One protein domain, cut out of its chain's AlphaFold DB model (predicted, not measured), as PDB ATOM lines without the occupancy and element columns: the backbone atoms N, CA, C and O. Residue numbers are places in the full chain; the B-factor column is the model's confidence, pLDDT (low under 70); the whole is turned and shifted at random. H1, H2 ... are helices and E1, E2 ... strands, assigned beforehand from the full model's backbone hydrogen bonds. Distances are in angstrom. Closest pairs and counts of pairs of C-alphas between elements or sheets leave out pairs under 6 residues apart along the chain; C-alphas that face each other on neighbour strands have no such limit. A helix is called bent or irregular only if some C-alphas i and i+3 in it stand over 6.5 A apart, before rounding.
ATOM      1  N   LEU A  30     189.287 311.636 203.478       92.00
ATOM      2  CA  LEU A  30     189.824 310.277 203.486       92.00
ATOM      3  C   LEU A  30     188.655 309.300 203.452       92.00
ATOM      4  O   LEU A  30     187.809 309.321 204.346       92.00
ATOM      5  N   VAL A  31     188.610 308.469 202.419       93.25
ATOM      6  CA  VAL A  31     187.517 307.551 202.108       93.25
ATOM      7  C   VAL A  31     188.035 306.118 202.138       93.25
ATOM      8  O   VAL A  31     189.101 305.824 201.602       93.25
ATOM      9  N   HIS A  32     187.258 305.214 202.722       94.94
ATOM     10  CA  HIS A  32     187.426 303.770 202.600       94.94
ATOM     11  C   HIS A  32     186.228 303.204 201.849       94.94
ATOM     12  O   HIS A  32     185.089 303.347 202.293       94.94
ATOM     13  N   GLU A  33     186.494 302.582 200.708       94.44
ATOM     14  CA  GLU A  33     185.502 301.848 199.928       94.44
ATOM     15  C   GLU A  33     185.747 300.352 200.112       94.44
ATOM     16  O   GLU A  33     186.888 299.899 200.000       94.44
ATOM     17  N   SER A  34     184.706 299.580 200.420       95.44
ATOM     18  CA  SER A  34     184.844 298.135 200.618       95.44
ATOM     19  C   SER A  34     183.615 297.336 200.198       95.44
ATOM     20  O   SER A  34     182.483 297.810 200.279       95.44
ATOM     21  N   VAL A  35     183.859 296.102 199.760       94.81
ATOM     22  CA  VAL A  35     182.848 295.063 199.529       94.81
ATOM     23  C   VAL A  35     183.343 293.809 200.227       94.81
ATOM     24  O   VAL A  35     184.213 293.115 199.692       94.81
ATOM     25  N   ASP A  36     182.816 293.561 201.425       87.88
ATOM     26  CA  ASP A  36     183.177 292.454 202.315       87.88
ATOM     27  C   ASP A  36     184.668 292.066 202.202       87.88
ATOM     28  O   ASP A  36     185.554 292.919 202.218       87.88
ATOM     29  N   ASN A  37     184.970 290.779 202.034       84.31
ATOM     30  CA  ASN A  37     186.337 290.267 201.921       84.31
ATOM     31  C   ASN A  37     186.901 290.314 200.487       84.31
ATOM     32  O   ASN A  37     187.903 289.658 200.208       84.31
ATOM     33  N   LYS A  38     186.249 291.022 199.554       91.62
ATOM     34  CA  LYS A  38     186.606 291.020 198.123       91.62
ATOM     35  C   LYS A  38     187.261 292.313 197.661       91.62
ATOM     36  O   LYS A  38     188.096 292.284 196.761       91.62
ATOM     37  N   PHE A  39     186.882 293.439 198.255       92.19
ATOM     38  CA  PHE A  39     187.393 294.749 197.875       92.19
ATOM     39  C   PHE A  39     187.593 295.625 199.105       92.19
ATOM     40  O   PHE A  39     186.722 295.705 199.967       92.19
ATOM     41  N   SER A  40     188.739 296.296 199.170       93.56
ATOM     42  CA  SER A  40     189.059 297.269 200.208       93.56
ATOM     43  C   SER A  40     190.055 298.276 199.646       93.56
ATOM     44  O   SER A  40     191.149 297.903 199.218       93.56
ATOM     45  N   GLN A  41     189.674 299.549 199.619       93.94
ATOM     46  CA  GLN A  41     190.502 300.623 199.090       93.94
ATOM     47  C   GLN A  41     190.385 301.871 199.958       93.94
ATOM     48  O   GLN A  41     189.310 302.460 200.073       93.94
ATOM     49  N   MET A  42     191.507 302.302 200.531       95.81
ATOM     50  CA  MET A  42     191.616 303.601 201.189       95.81
ATOM     51  C   MET A  42     192.156 304.625 200.203       95.81
ATOM     52  O   MET A  42     193.147 304.375 199.515       95.81
ATOM     53  N   LYS A  43     191.518 305.789 200.140       93.81
ATOM     54  CA  LYS A  43     191.903 306.855 199.224       93.81
ATOM     55  C   LYS A  43     191.565 308.239 199.746       93.81
ATOM     56  O   LYS A  43     190.771 308.402 200.666       93.81
ATOM     57  N   ALA A  44     192.150 309.239 199.116       91.06
ATOM     58  CA  ALA A  44     191.745 310.625 199.218       91.06
ATOM     59  C   ALA A  44     191.385 311.131 197.824       91.06
ATOM     60  O   ALA A  44     192.027 310.754 196.844       91.06
ATOM     61  N   LYS A  45     190.368 311.986 197.726       81.19
ATOM     62  CA  LYS A  45     189.958 312.584 196.452       81.19
ATOM     63  C   LYS A  45     189.881 314.096 196.576       81.19
ATOM     64  O   LYS A  45     189.316 314.603 197.542       81.19
ATOM     65  N   SER A  46     190.419 314.804 195.590       76.31
ATOM     66  CA  SER A  46     190.300 316.253 195.461       76.31
ATOM     67  C   SER A  46     190.124 316.614 193.989       76.31
ATOM     68  O   SER A  46     191.045 316.459 193.190       76.31
ATOM     69  N   GLY A  47     188.917 317.043 193.610       75.56
ATOM     70  CA  GLY A  47     188.584 317.312 192.210       75.56
ATOM     71  C   GLY A  47     188.831 316.093 191.315       75.56
ATOM     72  O   GLY A  47     188.214 315.039 191.503       75.56
ATOM     73  N   ASN A  48     189.747 316.253 190.360       75.62
ATOM     74  CA  ASN A  48     190.121 315.231 189.384       75.62
ATOM     75  C   ASN A  48     191.270 314.319 189.835       75.62
ATOM     76  O   ASN A  48     191.631 313.400 189.100       75.62
ATOM     77  N   ILE A  49     191.833 314.565 191.019       78.44
ATOM     78  CA  ILE A  49     192.961 313.803 191.544       78.44
ATOM     79  C   ILE A  49     192.466 312.830 192.613       78.44
ATOM     80  O   ILE A  49     191.740 313.201 193.543       78.44
ATOM     81  N   GLU A  50     192.861 311.570 192.477       86.00
ATOM     82  CA  GLU A  50     192.631 310.499 193.439       86.00
ATOM     83  C   GLU A  50     193.980 309.946 193.906       86.00
ATOM     84  O   GLU A  50     194.849 309.634 193.099       86.00
ATOM     85  N   VAL A  51     194.160 309.830 195.219       89.62
ATOM     86  CA  VAL A  51     195.355 309.245 195.835       89.62
ATOM     87  C   VAL A  51     194.937 307.972 196.546       89.62
ATOM     88  O   VAL A  51     194.174 308.037 197.509       89.62
ATOM     89  N   ILE A  52     195.420 306.823 196.087       93.62
ATOM     90  CA  ILE A  52     195.168 305.520 196.699       93.62
ATOM     91  C   ILE A  52     196.332 305.161 197.621       93.62
ATOM     92  O   ILE A  52     197.503 305.219 197.245       93.62
ATOM     93  N   PHE A  53     195.987 304.758 198.840       94.56
ATOM     94  CA  PHE A  53     196.926 304.379 199.887       94.56
ATOM     95  C   PHE A  53     197.154 302.862 199.837       94.56
ATOM     96  O   PHE A  53     196.239 302.089 200.130       94.56
ATOM     97  N   ARG A  54     198.356 302.428 199.436       94.75
ATOM     98  CA  ARG A  54     198.768 301.016 199.391       94.75
ATOM     99  C   ARG A  54     199.845 300.748 200.438       94.75
ATOM    100  O   ARG A  54     200.569 301.649 200.842       94.75
ATOM    101  N   LYS A  55     200.013 299.479 200.805       93.94
ATOM    102  CA  LYS A  55     200.990 299.041 201.814       93.94
ATOM    103  C   LYS A  55     202.450 299.445 201.564       93.94
ATOM    104  O   LYS A  55     203.241 299.458 202.497       93.94
ATOM    105  N   ASP A  56     202.823 299.685 200.309       90.50
ATOM    106  CA  ASP A  56     204.200 299.952 199.878       90.50
ATOM    107  C   ASP A  56     204.345 301.226 199.034       90.50
ATOM    108  O   ASP A  56     205.464 301.614 198.696       90.50
ATOM    109  N   ARG A  57     203.233 301.884 198.683       90.81
ATOM    110  CA  ARG A  57     203.242 303.054 197.805       90.81
ATOM    111  C   ARG A  57     201.991 303.915 197.923       90.81
ATOM    112  O   ARG A  57     200.941 303.487 198.400       90.81
ATOM    113  N   LEU A  58     202.092 305.114 197.374       89.81
ATOM    114  CA  LEU A  58     200.969 305.959 197.004       89.81
ATOM    115  C   LEU A  58     200.770 305.863 195.493       89.81
ATOM    116  O   LEU A  58     201.732 305.990 194.737       89.81
ATOM    117  N   GLU A  59     199.530 305.651 195.064       89.69
ATOM    118  CA  GLU A  59     199.146 305.705 193.651       89.69
ATOM    119  C   GLU A  59     198.338 306.983 193.437       89.69
ATOM    120  O   GLU A  59     197.316 307.183 194.090       89.69
ATOM    121  N   ILE A  60     198.808 307.865 192.566       85.62
ATOM    122  CA  ILE A  60     198.192 309.162 192.298       85.62
ATOM    123  C   ILE A  60     197.654 309.121 190.872       85.62
ATOM    124  O   ILE A  60     198.420 308.985 189.919       85.62
ATOM    125  N   PHE A  61     196.340 309.241 190.747       83.62
ATOM    126  CA  PHE A  61     195.619 309.259 189.483       83.62
ATOM    127  C   PHE A  61     195.073 310.656 189.255       83.62
ATOM    128  O   PHE A  61     194.328 311.176 190.086       83.62
ATOM    129  N   GLU A  62     195.406 311.254 188.123       78.94
ATOM    130  CA  GLU A  62     194.774 312.477 187.656       78.94
ATOM    131  C   GLU A  62     193.950 312.166 186.419       78.94
ATOM    132  O   GLU A  62     194.481 311.735 185.397       78.94
ATOM    133  N   LYS A  63     192.652 312.443 186.500       76.00
ATOM    134  CA  LYS A  63     191.766 312.382 185.342       76.00
ATOM    135  C   LYS A  63     191.747 313.726 184.639       76.00
ATOM    136  O   LYS A  63     191.611 314.771 185.275       76.00
ATOM    137  N   THR A  64     191.803 313.730 183.317       71.75
ATOM    138  CA  THR A  64     191.519 314.960 182.576       71.75
ATOM    139  C   THR A  64     190.089 315.437 182.859       71.75
ATOM    140  O   THR A  64     189.220 314.628 183.192       71.75
ATOM    141  N   PRO A  65     189.781 316.741 182.708       67.69
ATOM    142  CA  PRO A  65     188.434 317.268 182.960       67.69
ATOM    143  C   PRO A  65     187.312 316.586 182.159       67.69
ATOM    144  O   PRO A  65     186.160 316.595 182.580       67.69
ATOM    145  N   ASN A  66     187.643 315.989 181.011       65.00
ATOM    146  CA  ASN A  66     186.729 315.212 180.170       65.00
ATOM    147  C   ASN A  66     186.713 313.702 180.498       65.00
ATOM    148  O   ASN A  66     185.937 312.967 179.895       65.00
ATOM    149  N   GLY A  67     187.544 313.241 181.438       63.91
ATOM    150  CA  GLY A  67     187.604 311.860 181.921       63.91
ATOM    151  C   GLY A  67     188.217 310.850 180.949       63.91
ATOM    152  O   GLY A  67     188.064 309.653 181.173       63.91
ATOM    153  N   ILE A  68     188.859 311.316 179.874       58.44
ATOM    154  CA  ILE A  68     189.357 310.466 178.781       58.44
ATOM    155  C   ILE A  68     190.784 309.977 179.045       58.44
ATOM    156  O   ILE A  68     191.093 308.827 178.742       58.44
ATOM    157  N   GLU A  69     191.643 310.821 179.613       59.72
ATOM    158  CA  GLU A  69     193.032 310.472 179.898       59.72
ATOM    159  C   GLU A  69     193.263 310.418 181.407       59.72
ATOM    160  O   GLU A  69     192.723 311.220 182.175       59.72
ATOM    161  N   GLU A  70     194.081 309.455 181.820       71.50
ATOM    162  CA  GLU A  70     194.501 309.285 183.201       71.50
ATOM    163  C   GLU A  70     196.027 309.348 183.258       71.50
ATOM    164  O   GLU A  70     196.716 308.483 182.715       71.50
ATOM    165  N   LYS A  71     196.561 310.386 183.904       73.31
ATOM    166  CA  LYS A  71     197.981 310.434 184.261       73.31
ATOM    167  C   LYS A  71     198.156 309.688 185.580       73.31
ATOM    168  O   LYS A  71     197.409 309.920 186.530       73.31
ATOM    169  N   GLN A  72     199.142 308.798 185.631       79.75
ATOM    170  CA  GLN A  72     199.430 307.977 186.804       79.75
ATOM    171  C   GLN A  72     200.831 308.287 187.318       79.75
ATOM    172  O   GLN A  72     201.786 308.338 186.548       79.75
ATOM    173  N   SER A  73     200.944 308.505 188.623       79.12
ATOM    174  CA  SER A  73     202.213 308.710 189.319       79.12
ATOM    175  C   SER A  73     202.269 307.817 190.552       79.12
ATOM    176  O   SER A  73     201.253 307.594 191.210       79.12
ATOM    177  N   PHE A  74     203.461 307.332 190.890       83.94
ATOM    178  CA  PHE A  74     203.662 306.462 192.046       83.94
ATOM    179  C   PHE A  74     204.762 307.013 192.939       83.94
ATOM    180  O   PHE A  74     205.799 307.454 192.440       83.94
ATOM    181  N   LEU A  75     204.531 306.947 194.250       83.62
ATOM    182  CA  LEU A  75     205.533 307.249 195.269       83.62
ATOM    183  C   LEU A  75     205.738 306.014 196.138       83.62
ATOM    184  O   LEU A  75     204.781 305.555 196.761       83.62
ATOM    185  N   PHE A  76     206.948 305.472 196.190       87.12
ATOM    186  CA  PHE A  76     207.247 304.239 196.916       87.12
ATOM    187  C   PHE A  76     207.886 304.521 198.268       87.12
ATOM    188  O   PHE A  76     208.825 305.307 198.364       87.12
ATOM    189  N   PHE A  77     207.398 303.844 199.308       88.31
ATOM    190  CA  PHE A  77     208.019 303.862 200.630       88.31
ATOM    191  C   PHE A  77     209.216 302.898 200.626       88.31
ATOM    192  O   PHE A  77     209.054 301.697 200.872       88.31
ATOM    193  N   ASN A  78     210.411 303.395 200.314       83.38
ATOM    194  CA  ASN A  78     211.628 302.582 200.336       83.38
ATOM    195  C   ASN A  78     212.022 302.271 201.785       83.38
ATOM    196  O   ASN A  78     211.633 302.994 202.694       83.38
ATOM    197  N   ASP A  79     212.758 301.179 202.014       83.38
ATOM    198  CA  ASP A  79     213.233 300.773 203.351       83.38
ATOM    199  C   ASP A  79     212.134 300.686 204.435       83.38
ATOM    200  O   ASP A  79     212.383 300.816 205.636       83.38
ATOM    201  N   SER A  80     210.895 300.432 204.001       86.06
ATOM    202  CA  SER A  80     209.712 300.376 204.853       86.06
ATOM    203  C   SER A  80     209.252 298.945 205.146       86.06
ATOM    204  O   SER A  80     209.434 298.002 204.368       86.06
ATOM    205  N   ASN A  81     208.582 298.781 206.283       85.31
ATOM    206  CA  ASN A  81     207.757 297.621 206.567       85.31
ATOM    207  C   ASN A  81     206.494 297.733 205.703       85.31
ATOM    208  O   ASN A  81     205.748 298.699 205.829       85.31
ATOM    209  N   LYS A  82     206.232 296.746 204.839       89.06
ATOM    210  CA  LYS A  82     205.044 296.707 203.962       89.06
ATOM    211  C   LYS A  82     203.759 296.493 204.775       89.06
ATOM    212  O   LYS A  82     203.227 295.383 204.815       89.06
ATOM    213  N   VAL A  83     203.299 297.535 205.459       92.25
ATOM    214  CA  VAL A  83     202.179 297.502 206.406       92.25
ATOM    215  C   VAL A  83     200.915 298.061 205.771       92.25
ATOM    216  O   VAL A  83     200.955 299.046 205.042       92.25
ATOM    217  N   GLU A  84     199.774 297.437 206.051       94.19
ATOM    218  CA  GLU A  84     198.492 297.915 205.534       94.19
ATOM    219  C   GLU A  84     198.060 299.215 206.238       94.19
ATOM    220  O   GLU A  84     198.170 299.311 207.469       94.19
ATOM    221  N   PRO A  85     197.531 300.206 205.496       95.62
ATOM    222  CA  PRO A  85     196.974 301.409 206.095       95.62
ATOM    223  C   PRO A  85     195.736 301.086 206.937       95.62
ATOM    224  O   PRO A  85     194.890 300.270 206.565       95.62
ATOM    225  N   LYS A  86     195.596 301.782 208.067       95.88
ATOM    226  CA  LYS A  86     194.431 301.693 208.956       95.88
ATOM    227  C   LYS A  86     193.724 303.032 209.047       95.88
ATOM    228  O   LYS A  86     194.350 304.054 209.317       95.88
ATOM    229  N   ALA A  87     192.409 303.028 208.878       94.31
ATOM    230  CA  ALA A  87     191.598 304.226 209.022       94.31
ATOM    231  C   ALA A  87     191.226 304.450 210.498       94.31
ATOM    232  O   ALA A  87     190.813 303.521 211.191       94.31
ATOM    233  N   ILE A  88     191.375 305.681 210.993       94.94
ATOM    234  CA  ILE A  88     191.144 306.045 212.394       94.94
ATOM    235  C   ILE A  88     190.195 307.240 212.475       94.94
ATOM    236  O   ILE A  88     190.329 308.233 211.757       94.94
ATOM    237  N   GLY A  89     189.256 307.161 213.420       92.00
ATOM    238  CA  GLY A  89     188.283 308.217 213.680       92.00
ATOM    239  C   GLY A  89     187.236 308.296 212.577       92.00
ATOM    240  O   GLY A  89     187.255 309.239 211.789       92.00
ATOM    241  N   LEU A  90     186.343 307.303 212.533       92.12
ATOM    242  CA  LEU A  90     185.187 307.282 211.637       92.12
ATOM    243  C   LEU A  90     184.371 308.575 211.792       92.12
ATOM    244  O   LEU A  90     184.078 309.001 212.911       92.12
ATOM    245  N   LEU A  91     184.030 309.192 210.666       88.81
ATOM    246  CA  LEU A  91     183.212 310.399 210.587       88.81
ATOM    247  C   LEU A  91     181.811 310.059 210.085       88.81
ATOM    248  O   LEU A  91     180.826 310.356 210.755       88.81
ATOM    249  N   THR A  92     181.730 309.412 208.924       91.50
ATOM    250  CA  THR A  92     180.471 308.964 208.321       91.50
ATOM    251  C   THR A  92     180.637 307.586 207.698       91.50
ATOM    252  O   THR A  92     181.745 307.195 207.336       91.50
ATOM    253  N   SER A  93     179.530 306.859 207.568       92.19
ATOM    254  CA  SER A  93     179.451 305.577 206.870       92.19
ATOM    255  C   SER A  93     178.129 305.501 206.116       92.19
ATOM    256  O   SER A  93     177.119 306.029 206.582       92.19
ATOM    257  N   GLY A  94     178.131 304.828 204.976       92.69
ATOM    258  CA  GLY A  94     176.948 304.541 204.177       92.69
ATOM    259  C   GLY A  94     177.259 303.527 203.085       92.69
ATOM    260  O   GLY A  94     178.339 302.934 203.068       92.69
ATOM    261  N   THR A  95     176.323 303.356 202.162       93.31
ATOM    262  CA  THR A  95     176.519 302.551 200.956       93.31
ATOM    263  C   THR A  95     176.427 303.431 199.715       93.31
ATOM    264  O   THR A  95     175.827 304.509 199.730       93.31
ATOM    265  N   LYS A  96     177.067 302.996 198.631       90.94
ATOM    266  CA  LYS A  96     176.864 303.554 197.293       90.94
ATOM    267  C   LYS A  96     176.775 302.427 196.276       90.94
ATOM    268  O   LYS A  96     177.435 301.402 196.431       90.94
ATOM    269  N   GLN A  97     176.037 302.668 195.205       92.94
ATOM    270  CA  GLN A  97     175.972 301.770 194.055       92.94
ATOM    271  C   GLN A  97     177.349 301.625 193.390       92.94
ATOM    272  O   GLN A  97     178.099 302.605 193.279       92.94
ATOM    273  N   ILE A  98     177.688 300.412 192.954       89.50
ATOM    274  CA  ILE A  98     178.898 300.133 192.176       89.50
ATOM    275  C   ILE A  98     178.636 300.576 190.730       89.50
ATOM    276  O   ILE A  98     177.840 299.945 190.044       89.50
ATOM    277  N   PRO A  99     179.291 301.640 190.221       82.75
ATOM    278  CA  PRO A  99     178.885 302.230 188.941       82.75
ATOM    279  C   PRO A  99     179.155 301.344 187.721       82.75
ATOM    280  O   PRO A  99     178.578 301.559 186.662       82.75
ATOM    281  N   ASN A 100     180.090 300.400 187.840       88.75
ATOM    282  CA  ASN A 100     180.488 299.520 186.753       88.75
ATOM    283  C   ASN A 100     179.852 298.141 186.961       88.75
ATOM    284  O   ASN A 100     180.225 297.429 187.891       88.75
ATOM    285  N   GLU A 101     178.935 297.758 186.073       91.00
ATOM    286  CA  GLU A 101     178.197 296.489 186.156       91.00
ATOM    287  C   GLU A 101     179.118 295.263 186.119       91.00
ATOM    288  O   GLU A 101     178.903 294.301 186.851       91.00
ATOM    289  N   ASN A 102     180.201 295.304 185.334       92.31
ATOM    290  CA  ASN A 102     181.173 294.209 185.303       92.31
ATOM    291  C   ASN A 102     181.916 294.090 186.642       92.31
ATOM    292  O   ASN A 102     182.156 292.985 187.123       92.31
ATOM    293  N   MET A 103     182.256 295.219 187.271       90.44
ATOM    294  CA  MET A 103     182.847 295.238 188.612       90.44
ATOM    295  C   MET A 103     181.856 294.713 189.654       90.44
ATOM    296  O   MET A 103     182.245 293.896 190.483       90.44
ATOM    297  N   ALA A 104     180.588 295.130 189.587       92.44
ATOM    298  CA  ALA A 104     179.526 294.636 190.460       92.44
ATOM    299  C   ALA A 104     179.367 293.113 190.337       92.44
ATOM    300  O   ALA A 104     179.364 292.407 191.345       92.44
ATOM    301  N   ALA A 105     179.363 292.589 189.108       93.12
ATOM    302  CA  ALA A 105     179.289 291.157 188.833       93.12
ATOM    303  C   ALA A 105     180.500 290.384 189.384       93.12
ATOM    304  O   ALA A 105     180.327 289.352 190.033       93.12
ATOM    305  N   VAL A 106     181.723 290.888 189.187       93.69
ATOM    306  CA  VAL A 106     182.954 290.265 189.719       93.69
ATOM    307  C   VAL A 106     182.967 290.275 191.250       93.69
ATOM    308  O   VAL A 106     183.347 289.289 191.886       93.69
ATOM    309  N   LEU A 107     182.528 291.375 191.860       92.75
ATOM    310  CA  LEU A 107     182.431 291.500 193.311       92.75
ATOM    311  C   LEU A 107     181.208 290.770 193.881       92.75
ATOM    312  O   LEU A 107     181.190 290.446 195.067       92.75
ATOM    313  N   GLY A 108     180.226 290.417 193.050       94.56
ATOM    314  CA  GLY A 108     178.964 289.813 193.470       94.56
ATOM    315  C   GLY A 108     178.176 290.708 194.427       94.56
ATOM    316  O   GLY A 108     177.621 290.195 195.396       94.56
ATOM    317  N   ALA A 109     178.204 292.024 194.207       94.50
ATOM    318  CA  ALA A 109     177.496 293.018 195.005       94.50
ATOM    319  C   ALA A 109     177.135 294.232 194.140       94.50
ATOM    320  O   ALA A 109     177.978 294.714 193.386       94.50
ATOM    321  N   ASP A 110     175.917 294.749 194.295       93.81
ATOM    322  CA  ASP A 110     175.453 295.950 193.580       93.81
ATOM    323  C   ASP A 110     175.839 297.244 194.312       93.81
ATOM    324  O   ASP A 110     175.919 298.322 193.723       93.81
ATOM    325  N   GLU A 111     176.138 297.137 195.607       94.25
ATOM    326  CA  GLU A 111     176.548 298.246 196.461       94.25
ATOM    327  C   GLU A 111     177.895 297.971 197.132       94.25
ATOM    328  O   GLU A 111     178.288 296.829 197.366       94.25
ATOM    329  N   MET A 112     178.595 299.047 197.478       93.75
ATOM    330  CA  MET A 112     179.789 299.013 198.312       93.75
ATOM    331  C   MET A 112     179.629 299.918 199.530       93.75
ATOM    332  O   MET A 112     178.992 300.973 199.460       93.75
ATOM    333  N   ASN A 113     180.265 299.531 200.630       94.81
ATOM    334  CA  ASN A 113     180.371 300.358 201.821       94.81
ATOM    335  C   ASN A 113     181.328 301.518 201.552       94.81
ATOM    336  O   ASN A 113     182.407 301.330 200.988       94.81
ATOM    337  N   VAL A 114     180.945 302.711 201.995       94.31
ATOM    338  CA  VAL A 114     181.747 303.929 201.897       94.31
ATOM    339  C   VAL A 114     181.792 304.578 203.262       94.31
ATOM    340  O   VAL A 114     180.766 304.974 203.808       94.31
ATOM    341  N   SER A 115     182.991 304.701 203.809       93.75
ATOM    342  CA  SER A 115     183.227 305.353 205.092       93.75
ATOM    343  C   SER A 115     184.229 306.487 204.947       93.75
ATOM    344  O   SER A 115     185.155 306.398 204.145       93.75
ATOM    345  N   THR A 116     184.057 307.554 205.722       92.62
ATOM    346  CA  THR A 116     184.998 308.678 205.779       92.62
ATOM    347  C   THR A 116     185.657 308.767 207.150       92.62
ATOM    348  O   THR A 116     185.042 308.432 208.163       92.62
ATOM    349  N   TYR A 117     186.915 309.210 207.198       93.50
ATOM    350  CA  TYR A 117     187.730 309.167 208.416       93.50
ATOM    351  C   TYR A 117     188.530 310.445 208.632       93.50
ATOM    352  O   TYR A 117     188.840 311.178 207.693       93.50
ATOM    353  N   LYS A 118     188.914 310.681 209.890       91.19
ATOM    354  CA  LYS A 118     189.799 311.788 210.272       91.19
ATOM    355  C   LYS A 118     191.228 311.580 209.783       91.19
ATOM    356  O   LYS A 118     191.860 312.542 209.352       91.19
ATOM    357  N   LYS A 119     191.748 310.355 209.896       93.94
ATOM    358  CA  LYS A 119     193.129 310.034 209.520       93.94
ATOM    359  C   LYS A 119     193.300 308.595 209.040       93.94
ATOM    360  O   LYS A 119     192.509 307.721 209.388       93.94
ATOM    361  N   ILE A 120     194.372 308.360 208.296       95.81
ATOM    362  CA  ILE A 120     194.908 307.036 207.965       95.81
ATOM    363  C   ILE A 120     196.269 306.893 208.648       95.81
ATOM    364  O   ILE A 120     197.021 307.858 208.729       95.81
ATOM    365  N   VAL A 121     196.580 305.711 209.169       95.44
ATOM    366  CA  VAL A 121     197.834 305.431 209.873       95.44
ATOM    367  C   VAL A 121     198.469 304.167 209.314       95.44
ATOM    368  O   VAL A 121     197.831 303.117 209.266       95.44
ATOM    369  N   TYR A 122     199.742 304.266 208.946       94.44
ATOM    370  CA  TYR A 122     200.628 303.124 208.770       94.44
ATOM    371  C   TYR A 122     201.410 302.948 210.069       94.44
ATOM    372  O   TYR A 122     202.284 303.752 210.407       94.44
ATOM    373  N   GLU A 123     201.050 301.925 210.835       93.12
ATOM    374  CA  GLU A 123     201.713 301.628 212.102       93.12
ATOM    375  C   GLU A 123     203.069 300.981 211.838       93.12
ATOM    376  O   GLU A 123     203.144 299.960 211.159       93.12
ATOM    377  N   ASN A 124     204.128 301.559 212.408       89.94
ATOM    378  CA  ASN A 124     205.496 301.078 212.256       89.94
ATOM    379  C   ASN A 124     205.915 300.940 210.779       89.94
ATOM    380  O   ASN A 124     206.570 299.961 210.422       89.94
ATOM    381  N   LEU A 125     205.513 301.891 209.918       90.25
ATOM    382  CA  LEU A 125     205.916 301.920 208.503       90.25
ATOM    383  C   LEU A 125     207.438 301.890 208.379       90.25
ATOM    384  O   LEU A 125     207.980 301.120 207.601       90.25
ATOM    385  N   TYR A 126     208.117 302.675 209.207       85.62
ATOM    386  CA  TYR A 126     209.549 302.551 209.434       85.62
ATOM    387  C   TYR A 126     209.749 302.048 210.855       85.62
ATOM    388  O   TYR A 126     208.926 302.320 211.730       85.62
ATOM    389  N   ASN A 127     210.815 301.294 211.105       83.38
ATOM    390  CA  ASN A 127     211.041 300.727 212.429       83.38
ATOM    391  C   ASN A 127     211.106 301.840 213.497       83.38
ATOM    392  O   ASN A 127     212.002 302.679 213.464       83.38
ATOM    393  N   GLY A 128     210.138 301.864 214.418       80.44
ATOM    394  CA  GLY A 128     210.012 302.889 215.459       80.44
ATOM    395  C   GLY A 128     209.190 304.129 215.081       80.44
ATOM    396  O   GLY A 128     208.997 305.000 215.937       80.44
ATOM    397  N   ALA A 129     208.655 304.206 213.856       85.19
ATOM    398  CA  ALA A 129     207.921 305.366 213.359       85.19
ATOM    399  C   ALA A 129     206.636 305.007 212.601       85.19
ATOM    400  O   ALA A 129     206.599 304.146 211.719       85.19
ATOM    401  N   ASN A 130     205.570 305.732 212.919       90.19
ATOM    402  CA  ASN A 130     204.302 305.661 212.206       90.19
ATOM    403  C   ASN A 130     204.263 306.722 211.106       90.19
ATOM    404  O   ASN A 130     204.802 307.813 211.286       90.19
ATOM    405  N   LEU A 131     203.544 306.447 210.021       90.56
ATOM    406  CA  LEU A 131     203.109 307.484 209.088       90.56
ATOM    407  C   LEU A 131     201.627 307.771 209.330       90.56
ATOM    408  O   LEU A 131     200.781 306.901 209.124       90.56
ATOM    409  N   GLU A 132     201.308 308.989 209.756       93.12
ATOM    410  CA  GLU A 132     199.938 309.483 209.855       93.12
ATOM    411  C   GLU A 132     199.595 310.361 208.652       93.12
ATOM    412  O   GLU A 132     200.368 311.229 208.257       93.12
ATOM    413  N   ILE A 133     198.414 310.153 208.082       92.50
ATOM    414  CA  ILE A 133     197.907 310.874 206.920       92.50
ATOM    415  C   ILE A 133     196.593 311.533 207.310       92.50
ATOM    416  O   ILE A 133     195.677 310.869 207.798       92.50
ATOM    417  N   SER A 134     196.484 312.836 207.086       91.62
ATOM    418  CA  SER A 134     195.285 313.621 207.380       91.62
ATOM    419  C   SER A 134     195.011 314.635 206.276       91.62
ATOM    420  O   SER A 134     195.872 314.910 205.442       91.62
ATOM    421  N   VAL A 135     193.803 315.193 206.261       87.56
ATOM    422  CA  VAL A 135     193.480 316.325 205.390       87.56
ATOM    423  C   VAL A 135     193.553 317.607 206.208       87.56
ATOM    424  O   VAL A 135     192.800 317.778 207.166       87.56
ATOM    425  N   VAL A 136     194.432 318.526 205.811       82.81
ATOM    426  CA  VAL A 136     194.599 319.843 206.439       82.81
ATOM    427  C   VAL A 136     194.577 320.898 205.346       82.81
ATOM    428  O   VAL A 136     195.300 320.783 204.365       82.81
ATOM    429  N   ASN A 137     193.737 321.925 205.496       77.50
ATOM    430  CA  ASN A 137     193.630 323.031 204.535       77.50
ATOM    431  C   ASN A 137     193.463 322.574 203.069       77.50
ATOM    432  O   ASN A 137     194.016 323.194 202.168       77.50
ATOM    433  N   ARG A 138     192.680 321.506 202.833       74.81
ATOM    434  CA  ARG A 138     192.417 320.912 201.501       74.81
ATOM    435  C   ARG A 138     193.629 320.240 200.839       74.81
ATOM    436  O   ARG A 138     193.597 319.950 199.648       74.81
ATOM    437  N   ALA A 139     194.659 319.947 201.620       79.25
ATOM    438  CA  ALA A 139     195.832 319.207 201.195       79.25
ATOM    439  C   ALA A 139     195.971 317.913 202.000       79.25
ATOM    440  O   ALA A 139     195.442 317.802 203.113       79.25
ATOM    441  N   ILE A 140     196.678 316.928 201.446       84.25
ATOM    442  CA  ILE A 140     196.969 315.683 202.162       84.25
ATOM    443  C   ILE A 140     198.279 315.877 202.910       84.25
ATOM    444  O   ILE A 140     199.341 315.956 202.300       84.25
ATOM    445  N   GLN A 141     198.197 315.949 204.232       86.56
ATOM    446  CA  GLN A 141     199.353 316.049 205.106       86.56
ATOM    447  C   GLN A 141     199.794 314.657 205.551       86.56
ATOM    448  O   GLN A 141     199.004 313.885 206.094       86.56
ATOM    449  N   PHE A 142     201.080 314.389 205.385       86.62
ATOM    450  CA  PHE A 142     201.789 313.201 205.825       86.62
ATOM    451  C   PHE A 142     202.678 313.582 207.003       86.62
ATOM    452  O   PHE A 142     203.413 314.563 206.928       86.62
ATOM    453  N   SER A 143     202.599 312.827 208.092       87.19
ATOM    454  CA  SER A 143     203.350 313.067 209.321       87.19
ATOM    455  C   SER A 143     204.061 311.791 209.753       87.19
ATOM    456  O   SER A 143     203.408 310.830 210.158       87.19
ATOM    457  N   ILE A 144     205.391 311.777 209.699       84.62
ATOM    458  CA  ILE A 144     206.193 310.723 210.322       84.62
ATOM    459  C   ILE A 144     206.266 311.024 211.818       84.62
ATOM    460  O   ILE A 144     206.878 312.008 212.240       84.62
ATOM    461  N   VAL A 145     205.607 310.183 212.610       85.12
ATOM    462  CA  VAL A 145     205.530 310.285 214.067       85.12
ATOM    463  C   VAL A 145     206.402 309.192 214.665       85.12
ATOM    464  O   VAL A 145     206.057 308.009 214.621       85.12
ATOM    465  N   SER A 146     207.541 309.594 215.218       77.62
ATOM    466  CA  SER A 146     208.508 308.682 215.823       77.62
ATOM    467  C   SER A 146     208.352 308.601 217.335       77.62
ATOM    468  O   SER A 146     208.056 309.601 217.990       77.62
ATOM    469  N   LYS A 147     208.608 307.418 217.903       66.88
ATOM    470  CA  LYS A 147     208.812 307.252 219.354       66.88
ATOM    471  C   LYS A 147     210.281 307.427 219.772       66.88
ATOM    472  O   LYS A 147     210.556 307.516 220.966       66.88
ATOM    473  N   SER A 148     211.203 307.467 218.811       66.31
ATOM    474  CA  SER A 148     212.654 307.630 218.977       66.31
ATOM    475  C   SER A 148     213.175 308.878 218.247       66.31
ATOM    476  O   SER A 148     212.420 309.576 217.565       66.31
ATOM    477  N   ASN A 149     214.473 309.177 218.369       66.12
ATOM    478  CA  ASN A 149     215.093 310.250 217.590       66.12
ATOM    479  C   ASN A 149     214.922 310.002 216.087       66.12
ATOM    480  O   ASN A 149     215.035 308.878 215.604       66.12
ATOM    481  N   VAL A 150     214.628 311.073 215.357       60.19
ATOM    482  CA  VAL A 150     214.214 311.003 213.952       60.19
ATOM    483  C   VAL A 150     215.387 310.735 213.011       60.19
ATOM    484  O   VAL A 150     215.195 310.168 211.941       60.19
ATOM    485  N   SER A 151     216.606 311.060 213.453       60.12
ATOM    486  CA  SER A 151     217.864 310.796 212.747       60.12
ATOM    487  C   SER A 151     218.132 309.315 212.470       60.12
ATOM    488  O   SER A 151     218.920 309.012 211.581       60.12
ATOM    489  N   ASP A 152     217.492 308.408 213.214       66.56
ATOM    490  CA  ASP A 152     217.771 306.966 213.159       66.56
ATOM    491  C   ASP A 152     216.732 306.198 212.322       66.56
ATOM    492  O   ASP A 152     216.789 304.972 212.206       66.56
ATOM    493  N   ILE A 153     215.750 306.904 211.758       71.31
ATOM    494  CA  ILE A 153     214.675 306.314 210.962       71.31
ATOM    495  C   ILE A 153     215.121 306.302 209.491       71.31
ATOM    496  O   ILE A 153     215.455 307.357 208.960       71.31
ATOM    497  N   PRO A 154     215.097 305.157 208.792       71.81
ATOM    498  CA  PRO A 154     215.486 305.074 207.385       71.81
ATOM    499  C   PRO A 154     214.340 305.537 206.472       71.81
ATOM    500  O   PRO A 154     213.743 304.745 205.753       71.81
ATOM    501  N   PHE A 155     213.963 306.814 206.539       77.06
ATOM    502  CA  PHE A 155     212.946 307.353 205.637       77.06
ATOM    503  C   PHE A 155     213.522 307.561 204.242       77.06
ATOM    504  O   PHE A 155     214.489 308.309 204.066       77.06
ATOM    505  N   SER A 156     212.849 306.970 203.261       79.31
ATOM    506  CA  SER A 156     213.109 307.208 201.853       79.31
ATOM    507  C   SER A 156     211.816 307.063 201.049       79.31
ATOM    508  O   SER A 156     211.053 306.109 201.219       79.31
ATOM    509  N   LEU A 157     211.546 308.039 200.185       78.94
ATOM    510  CA  LEU A 157     210.385 308.080 199.302       78.94
ATOM    511  C   LEU A 157     210.860 308.314 197.869       78.94
ATOM    512  O   LEU A 157     211.372 309.393 197.579       78.94
ATOM    513  N   SER A 158     210.663 307.346 196.976       78.75
ATOM    514  CA  SER A 158     211.057 307.476 195.566       78.75
ATOM    515  C   SER A 158     209.866 307.732 194.654       78.75
ATOM    516  O   SER A 158     208.771 307.213 194.880       78.75
ATOM    517  N   SER A 159     210.075 308.518 193.599       77.56
ATOM    518  CA  SER A 159     209.106 308.677 192.511       77.56
ATOM    519  C   SER A 159     209.422 307.726 191.359       77.56
ATOM    520  O   SER A 159     210.576 307.581 190.960       77.56
ATOM    521  N   TRP A 160     208.397 307.097 190.779       74.69
ATOM    522  CA  TRP A 160     208.595 306.283 189.572       74.69
ATOM    523  C   TRP A 160     208.839 307.122 188.317       74.69
ATOM    524  O   TRP A 160     209.514 306.674 187.391       74.69
ATOM    525  N   ASN A 161     208.277 308.332 188.271       64.62
ATOM    526  CA  ASN A 161     208.231 309.118 187.044       64.62
ATOM    527  C   ASN A 161     209.642 309.521 186.590       64.62
ATOM    528  O   ASN A 161     210.527 309.767 187.404       64.62
ATOM    529  N   ASP A 162     209.853 309.643 185.279       54.00
ATOM    530  CA  ASP A 162     211.125 310.080 184.672       54.00
ATOM    531  C   ASP A 162     211.465 311.563 184.885       54.00
ATOM    532  O   ASP A 162     212.358 312.103 184.241       54.00
ATOM    533  N   SER A 163     210.780 312.223 185.819       55.88
ATOM    534  CA  SER A 163     211.077 313.585 186.237       55.88
ATOM    535  C   SER A 163     211.845 313.575 187.552       55.88
ATOM    536  O   SER A 163     211.348 313.024 188.536       55.88
ATOM    537  N   ASP A 164     212.996 314.241 187.579       55.88
ATOM    538  CA  ASP A 164     213.743 314.474 188.812       55.88
ATOM    539  C   ASP A 164     212.908 315.261 189.829       55.88
ATOM    540  O   ASP A 164     212.106 316.138 189.484       55.88
ATOM    541  N   MET A 165     213.119 314.949 191.101       63.28
ATOM    542  CA  MET A 165     212.638 315.754 192.210       63.28
ATOM    543  C   MET A 165     213.577 316.945 192.356       63.28
ATOM    544  O   MET A 165     214.798 316.808 192.308       63.28
ATOM    545  N   ILE A 166     213.023 318.134 192.559       54.28
ATOM    546  CA  ILE A 166     213.813 319.362 192.648       54.28
ATOM    547  C   ILE A 166     213.481 320.057 193.959       54.28
ATOM    548  O   ILE A 166     212.315 320.288 194.269       54.28
ATOM    549  N   LYS A 167     214.502 320.426 194.734       57.16
ATOM    550  CA  LYS A 167     214.352 321.338 195.872       57.16
ATOM    551  C   LYS A 167     214.558 322.775 195.391       57.16
ATOM    552  O   LYS A 167     215.623 323.101 194.875       57.16
ATOM    553  N   LEU A 168     213.541 323.614 195.550       50.69
ATOM    554  CA  LEU A 168     213.570 325.053 195.294       50.69
ATOM    555  C   LEU A 168     213.382 325.758 196.643       50.69
ATOM    556  O   LEU A 168     212.287 325.755 197.198       50.69
ATOM    557  N   ASP A 169     214.458 326.328 197.187       61.78
ATOM    558  CA  ASP A 169     214.493 326.919 198.534       61.78
ATOM    559  C   ASP A 169     214.050 325.919 199.634       61.78
ATOM    560  O   ASP A 169     214.604 324.819 199.742       61.78
ATOM    561  N   ASP A 170     213.053 326.281 200.449       54.56
ATOM    562  CA  ASP A 170     212.424 325.420 201.463       54.56
ATOM    563  C   ASP A 170     211.261 324.584 200.897       54.56
ATOM    564  O   ASP A 170     210.535 323.939 201.648       54.56
ATOM    565  N   ILE A 171     211.045 324.591 199.580       54.94
ATOM    566  CA  ILE A 171     209.975 323.843 198.919       54.94
ATOM    567  C   ILE A 171     210.599 322.692 198.143       54.94
ATOM    568  O   ILE A 171     211.473 322.869 197.297       54.94
ATOM    569  N   ILE A 172     210.126 321.480 198.408       57.38
ATOM    570  CA  ILE A 172     210.462 320.328 197.579       57.38
ATOM    571  C   ILE A 172     209.384 320.203 196.501       57.38
ATOM    572  O   ILE A 172     208.201 320.376 196.765       57.38
ATOM    573  N   LYS A 173     209.780 319.939 195.261       56.84
ATOM    574  CA  LYS A 173     208.888 319.606 194.157       56.84
ATOM    575  C   LYS A 173     209.204 318.181 193.728       56.84
ATOM    576  O   LYS A 173     210.196 317.927 193.056       56.84
ATOM    577  N   LEU A 174     208.375 317.246 194.189       54.44
ATOM    578  CA  LEU A 174     208.610 315.805 194.068       54.44
ATOM    579  C   LEU A 174     208.299 315.216 192.676       54.44
ATOM    580  O   LEU A 174     208.718 314.104 192.382       54.44
ATOM    581  N   VAL A 175     207.559 315.921 191.820       53.78
ATOM    582  CA  VAL A 175     207.263 315.486 190.446       53.78
ATOM    583  C   VAL A 175     207.108 316.737 189.584       53.78
ATOM    584  O   VAL A 175     206.467 317.700 190.014       53.78
ATOM    585  N   ASN A 176     207.643 316.743 188.359       48.78
ATOM    586  CA  ASN A 176     207.283 317.760 187.365       48.78
ATOM    587  C   ASN A 176     205.891 317.446 186.786       48.78
ATOM    588  O   ASN A 176     205.738 317.180 185.597       48.78
ATOM    589  N   HIS A 177     204.886 317.385 187.662       53.19
ATOM    590  CA  HIS A 177     203.486 317.229 187.297       53.19
ATOM    591  C   HIS A 177     202.833 318.604 187.341       53.19
ATOM    592  O   HIS A 177     203.018 319.352 188.299       53.19
ATOM    593  N   GLU A 178     202.046 318.933 186.325       60.19
ATOM    594  CA  GLU A 178     201.339 320.219 186.242       60.19
ATOM    595  C   GLU A 178     200.291 320.392 187.358       60.19
ATOM    596  O   GLU A 178     199.851 321.507 187.621       60.19
ATOM    597  N   SER A 179     199.929 319.300 188.039       56.28
ATOM    598  CA  SER A 179     198.679 319.206 188.802       56.28
ATOM    599  C   SER A 179     198.856 318.902 190.291       56.28
ATOM    600  O   SER A 179     197.880 318.914 191.038       56.28
ATOM    601  N   PHE A 180     200.079 318.639 190.767       63.38
ATOM    602  CA  PHE A 180     200.344 318.515 192.202       63.38
ATOM    603  C   PHE A 180     201.788 318.855 192.578       63.38
ATOM    604  O   PHE A 180     202.718 318.690 191.793       63.38
ATOM    605  N   GLU A 181     201.971 319.277 193.826       67.44
ATOM    606  CA  GLU A 181     203.264 319.577 194.441       67.44
ATOM    607  C   GLU A 181     203.325 318.957 195.833       67.44
ATOM    608  O   GLU A 181     202.324 318.935 196.548       67.44
ATOM    609  N   ILE A 182     204.492 318.460 196.247       67.50
ATOM    610  CA  ILE A 182     204.673 317.944 197.608       67.50
ATOM    611  C   ILE A 182     205.633 318.848 198.355       67.50
ATOM    612  O   ILE A 182     206.841 318.697 198.247       67.50
ATOM    613  N   TYR A 183     205.095 319.760 199.148       68.88
ATOM    614  CA  TYR A 183     205.907 320.699 199.900       68.88
ATOM    615  C   TYR A 183     206.273 320.141 201.277       68.88
ATOM    616  O   TYR A 183     205.520 319.392 201.905       68.88
ATOM    617  N   SER A 184     207.419 320.567 201.794       69.25
ATOM    618  CA  SER A 184     207.756 320.405 203.200       69.25
ATOM    619  C   SER A 184     208.689 321.525 203.616       69.25
ATOM    620  O   SER A 184     209.766 321.644 203.054       69.25
ATOM    621  N   ASN A 185     208.323 322.272 204.657       66.69
ATOM    622  CA  ASN A 185     209.207 323.279 205.255       66.69
ATOM    623  C   ASN A 185     210.223 322.636 206.220       66.69
ATOM    624  O   ASN A 185     210.793 323.306 207.083       66.69
ATOM    625  N   ASN A 186     210.380 321.309 206.161       68.81
ATOM    626  CA  ASN A 186     211.259 320.578 207.044       68.81
ATOM    627  C   ASN A 186     212.694 320.623 206.506       68.81
ATOM    628  O   ASN A 186     213.033 319.996 205.502       68.81
ATOM    629  N   THR A 187     213.558 321.343 207.219       67.44
ATOM    630  CA  THR A 187     214.970 321.508 206.853       67.44
ATOM    631  C   THR A 187     215.787 320.214 206.955       67.44
ATOM    632  O   THR A 187     216.911 320.173 206.459       67.44
ATOM    633  N   PHE A 188     215.227 319.146 207.538       71.38
ATOM    634  CA  PHE A 188     215.835 317.817 207.635       71.38
ATOM    635  C   PHE A 188     215.535 316.913 206.431       71.38
ATOM    636  O   PHE A 188     215.926 315.750 206.448       71.38
ATOM    637  N   LEU A 189     214.867 317.408 205.384       72.69
ATOM    638  CA  LEU A 189     214.658 316.662 204.141       72.69
ATOM    639  C   LEU A 189     215.672 317.057 203.057       72.69
ATOM    640  O   LEU A 189     215.921 318.245 202.796       72.69
ATOM    641  N   ALA A 190     216.225 316.036 202.406       71.44
ATOM    642  CA  ALA A 190     217.114 316.130 201.258       71.44
ATOM    643  C   ALA A 190     216.471 315.477 200.032       71.44
ATOM    644  O   ALA A 190     215.703 314.525 200.148       71.44
ATOM    645  N   VAL A 191     216.814 316.007 198.863       72.88
ATOM    646  CA  VAL A 191     216.400 315.478 197.566       72.88
ATOM    647  C   VAL A 191     217.644 314.977 196.854       72.88
ATOM    648  O   VAL A 191     218.611 315.731 196.739       72.88
ATOM    649  N   ASP A 192     217.613 313.731 196.397       72.50
ATOM    650  CA  ASP A 192     218.677 313.102 195.621       72.50
ATOM    651  C   ASP A 192     218.069 312.442 194.377       72.50
ATOM    652  O   ASP A 192     217.479 311.365 194.446       72.50
ATOM    653  N   GLY A 193     218.123 313.138 193.239       73.81
ATOM    654  CA  GLY A 193     217.507 312.678 191.992       73.81
ATOM    655  C   GLY A 193     216.000 312.433 192.128       73.81
ATOM    656  O   GLY A 193     215.222 313.380 192.218       73.81
ATOM    657  N   LYS A 194     215.590 311.158 192.126       70.88
ATOM    658  CA  LYS A 194     214.191 310.707 192.270       70.88
ATOM    659  C   LYS A 194     213.832 310.256 193.689       70.88
ATOM    660  O   LYS A 194     212.731 309.727 193.875       70.88
ATOM    661  N   ASP A 195     214.705 310.501 194.665       73.00
ATOM    662  CA  ASP A 195     214.501 310.122 196.059       73.00
ATOM    663  C   ASP A 195     214.389 311.341 196.987       73.00
ATOM    664  O   ASP A 195     215.184 312.283 196.952       73.00
ATOM    665  N   LEU A 196     213.401 311.297 197.878       73.19
ATOM    666  CA  LEU A 196     213.291 312.154 199.050       73.19
ATOM    667  C   LEU A 196     213.744 311.357 200.269       73.19
ATOM    668  O   LEU A 196     213.097 310.387 200.654       73.19
ATOM    669  N   ASN A 197     214.811 311.815 200.912       71.75
ATOM    670  CA  ASN A 197     215.423 311.151 202.057       71.75
ATOM    671  C   ASN A 197     215.582 312.135 203.219       71.75
ATOM    672  O   ASN A 197     215.451 313.354 203.058       71.75
ATOM    673  N   PHE A 198     215.932 311.631 204.401       67.88
ATOM    674  CA  PHE A 198     216.468 312.522 205.423       67.88
ATOM    675  C   PHE A 198     217.819 313.080 204.989       67.88
ATOM    676  O   PHE A 198     218.729 312.346 204.604       67.88
ATOM    677  N   ALA A 199     217.964 314.399 205.106       58.38
ATOM    678  CA  ALA A 199     219.275 315.009 205.157       58.38
ATOM    679  C   ALA A 199     219.989 314.395 206.364       58.38
ATOM    680  O   ALA A 199     219.501 314.519 207.492       58.38
ATOM    681  N   GLN A 200     221.117 313.716 206.137       54.38
ATOM    682  CA  GLN A 200     221.965 313.254 207.231       54.38
ATOM    683  C   GLN A 200     222.312 314.466 208.094       54.38
ATOM    684  O   GLN A 200     223.118 315.317 207.718       54.38
ATOM    685  N   THR A 201     221.662 314.589 209.245       50.62
ATOM    686  CA  THR A 201     221.955 315.646 210.199       50.62
ATOM    687  C   THR A 201     222.375 314.988 211.496       50.62
ATOM    688  O   THR A 201     221.670 314.152 212.049       50.62
ATOM    689  N   ASN A 202     223.536 315.394 212.010       46.69
ATOM    690  CA  ASN A 202     224.063 314.984 213.316       46.69
ATOM    691  C   ASN A 202     223.239 315.569 214.486       46.69
ATOM    692  O   ASN A 202     223.799 315.941 215.517       46.69
ATOM    693  N   LYS A 203     221.924 315.763 214.324       47.94
ATOM    694  CA  LYS A 203     221.073 316.465 215.286       47.94
ATOM    695  C   LYS A 203     219.995 315.545 215.844       47.94
ATOM    696  O   LYS A 203     219.075 315.126 215.154       47.94
ATOM    697  N   SER A 204     220.099 315.317 217.150       47.31
ATOM    698  CA  SER A 204     219.149 314.601 217.999       47.31
ATOM    699  C   SER A 204     217.883 315.433 218.238       47.31
ATOM    700  O   SER A 204     217.688 315.992 219.316       47.31
ATOM    701  N   ALA A 205     217.031 315.572 217.225       45.25
ATOM    702  CA  ALA A 205     215.727 316.207 217.385       45.25
ATOM    703  C   ALA A 205     214.606 315.177 217.191       45.25
ATOM    704  O   ALA A 205     214.399 314.641 216.106       45.25
ATOM    705  N   SER A 206     213.857 314.927 218.265       50.25
ATOM    706  CA  SER A 206     212.533 314.299 218.226       50.25
ATOM    707  C   SER A 206     211.533 315.324 217.674       50.25
ATOM    708  O   SER A 206     210.858 316.017 218.439       50.25
ATOM    709  N   GLN A 207     211.466 315.491 216.355       56.88
ATOM    710  CA  GLN A 207     210.447 316.331 215.721       56.88
ATOM    711  C   GLN A 207     209.671 315.537 214.681       56.88
ATOM    712  O   GLN A 207     210.255 314.982 213.758       56.88
ATOM    713  N   ASN A 208     208.343 315.514 214.808       64.12
ATOM    714  CA  ASN A 208     207.485 314.934 213.781       64.12
ATOM    715  C   ASN A 208     207.776 315.610 212.440       64.12
ATOM    716  O   ASN A 208     207.782 316.840 212.346       64.12
ATOM    717  N   ILE A 209     208.014 314.805 211.410       68.19
ATOM    718  CA  ILE A 209     208.317 315.319 210.077       68.19
ATOM    719  C   ILE A 209     207.031 315.372 209.293       68.19
ATOM    720  O   ILE A 209     206.351 314.359 209.162       68.19
ATOM    721  N   THR A 210     206.717 316.551 208.772       75.81
ATOM    722  CA  THR A 210     205.529 316.759 207.961       75.81
ATOM    723  C   THR A 210     205.904 317.129 206.538       75.81
ATOM    724  O   THR A 210     206.758 317.981 206.292       75.81
ATOM    725  N   PHE A 211     205.252 316.483 205.585       74.06
ATOM    726  CA  PHE A 211     205.214 316.907 204.195       74.06
ATOM    727  C   PHE A 211     203.769 316.859 203.728       74.06
ATOM    728  O   PHE A 211     202.938 316.155 204.302       74.06
ATOM    729  N   THR A 212     203.443 317.626 202.705       76.81
ATOM    730  CA  THR A 212     202.060 317.783 202.285       76.81
ATOM    731  C   THR A 212     201.976 317.749 200.777       76.81
ATOM    732  O   THR A 212     202.687 318.476 200.092       76.81
ATOM    733  N   LEU A 213     201.055 316.939 200.272       74.38
ATOM    734  CA  LEU A 213     200.659 316.910 198.874       74.38
ATOM    735  C   LEU A 213     199.557 317.951 198.644       74.38
ATOM    736  O   LEU A 213     198.425 317.795 199.116       74.38
ATOM    737  N   ASN A 214     199.915 319.009 197.924       72.69
ATOM    738  CA  ASN A 214     199.021 320.035 197.410       72.69
ATOM    739  C   ASN A 214     198.583 319.692 195.992       72.69
ATOM    740  O   ASN A 214     199.397 319.316 195.154       72.69
ATOM    741  N   PHE A 215     197.306 319.911 195.712       67.50
ATOM    742  CA  PHE A 215     196.749 319.810 194.369       67.50
ATOM    743  C   PHE A 215     196.764 321.195 193.714       67.50
ATOM    744  O   PHE A 215     196.323 322.168 194.331       67.50
ATOM    745  N   LEU A 216     197.301 321.285 192.498       62.03
ATOM    746  CA  LEU A 216     197.336 322.512 191.707       62.03
ATOM    747  C   LEU A 216     196.066 322.594 190.852       62.03
ATOM    748  O   LEU A 216     195.616 321.589 190.305       62.03
TER     749      LEU A 216
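Overview. This is residues 30 to 216 of the 217 residues of an uncharacterized protein of Saprospiraceae bacterium (UniProt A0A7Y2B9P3). Most of the strands ring a flattened, irregular barrel, nearly closed, with the small hairpin E11 and E12 in the gap between the edge strands E13 and E14. At one end E1, E6 and the first part of E7 reach out as an arm, with H1, the one named helix, at its tip. The printed part has 187 residues, with strands E1 to E6, then H1, then E7 to E16; the class is mostly strand. Fourteen strands make one branched, strongly twisted sheet whose neighbours are antiparallel. The whole is compact, with a radius of gyration of the C-alphas of 17.4 A, and elongated, spanning 56 by 35 by 28 A.

Arrangement. E1, residues 30 to 35, E2, 39 to 46, E3, 49 to 53, E4, 57 to 63, and E5, 70 to 78, form a meander, each strand the antiparallel neighbour of the one before. Within hydrogen-bond range along it are N 33 and O 41, 2.9 A, N 51 and O 44, 2.8 A, N 50 and O 61, 2.8 A, and N 60 and O 73, 2.8 A. E6, residues 86 to 97, bends by 110 degrees at residue 89. H1, residues 101 to 107, only grazes the sheet with residues 104 to 107; every O i to N i+4 pair in it is within hydrogen-bond range. E7, residues 111 to 126, bends by 80 degrees at residue 118. On one side of E7 lie E1, with N 115 and O 32 at 2.9 A, and E8, residues 129 to 136, with N 122 and O 131 at 2.8 A; on the other side lies E6, with N 114 and O 94 at 2.8 A. E9, residues 139 to 146, ends the meander E7, E8, E9, with N 132 and O 143 at 2.8 A. E10, residues 156 to 159, pairs with E5, N 76 and O 158 at 2.8 A. E11, residues 166 to 168, and E12, 171 to 173, are a hairpin, with N 168 and O 171 at 2.8 A. E13, residues 180 to 183, and E14, 189 to 192, are edge strands. The closest C-alphas of E12 and E13 are those of Ile 172 and Tyr 183, 5.1 A; of E11 and E14, those of Lys 167 and Val 191, 6.4 A. E15, residues 195 to 198, has E14 on one side, N 190 and O 197 at 2.9 A, and E10 on the other, N 196 and O 157 at 2.8 A. E16, residues 209 to 215, has E9 on one side, N 142 and O 211 at 2.8 A, and E13 on the other, N 214 and O 181 at 2.8 A.

Along the chain. E1 begins at C-alpha 30, (189.824, 310.277, 203.486). E7, the longest strand, measures 35.7 A, E5 25.1 A and E6 23.7 A. E16 ends at C-alpha 215, (196.749, 319.810, 194.369).

Size, cuts and confidence. The C-alphas farthest apart are those of Glu 101 and Asn 202, 56.4 A. The printed part has no cut and no long link. The mean pLDDT of the printed part is 78.8; 52 residues are under 70, among them 161 to 187 and 198 to 209.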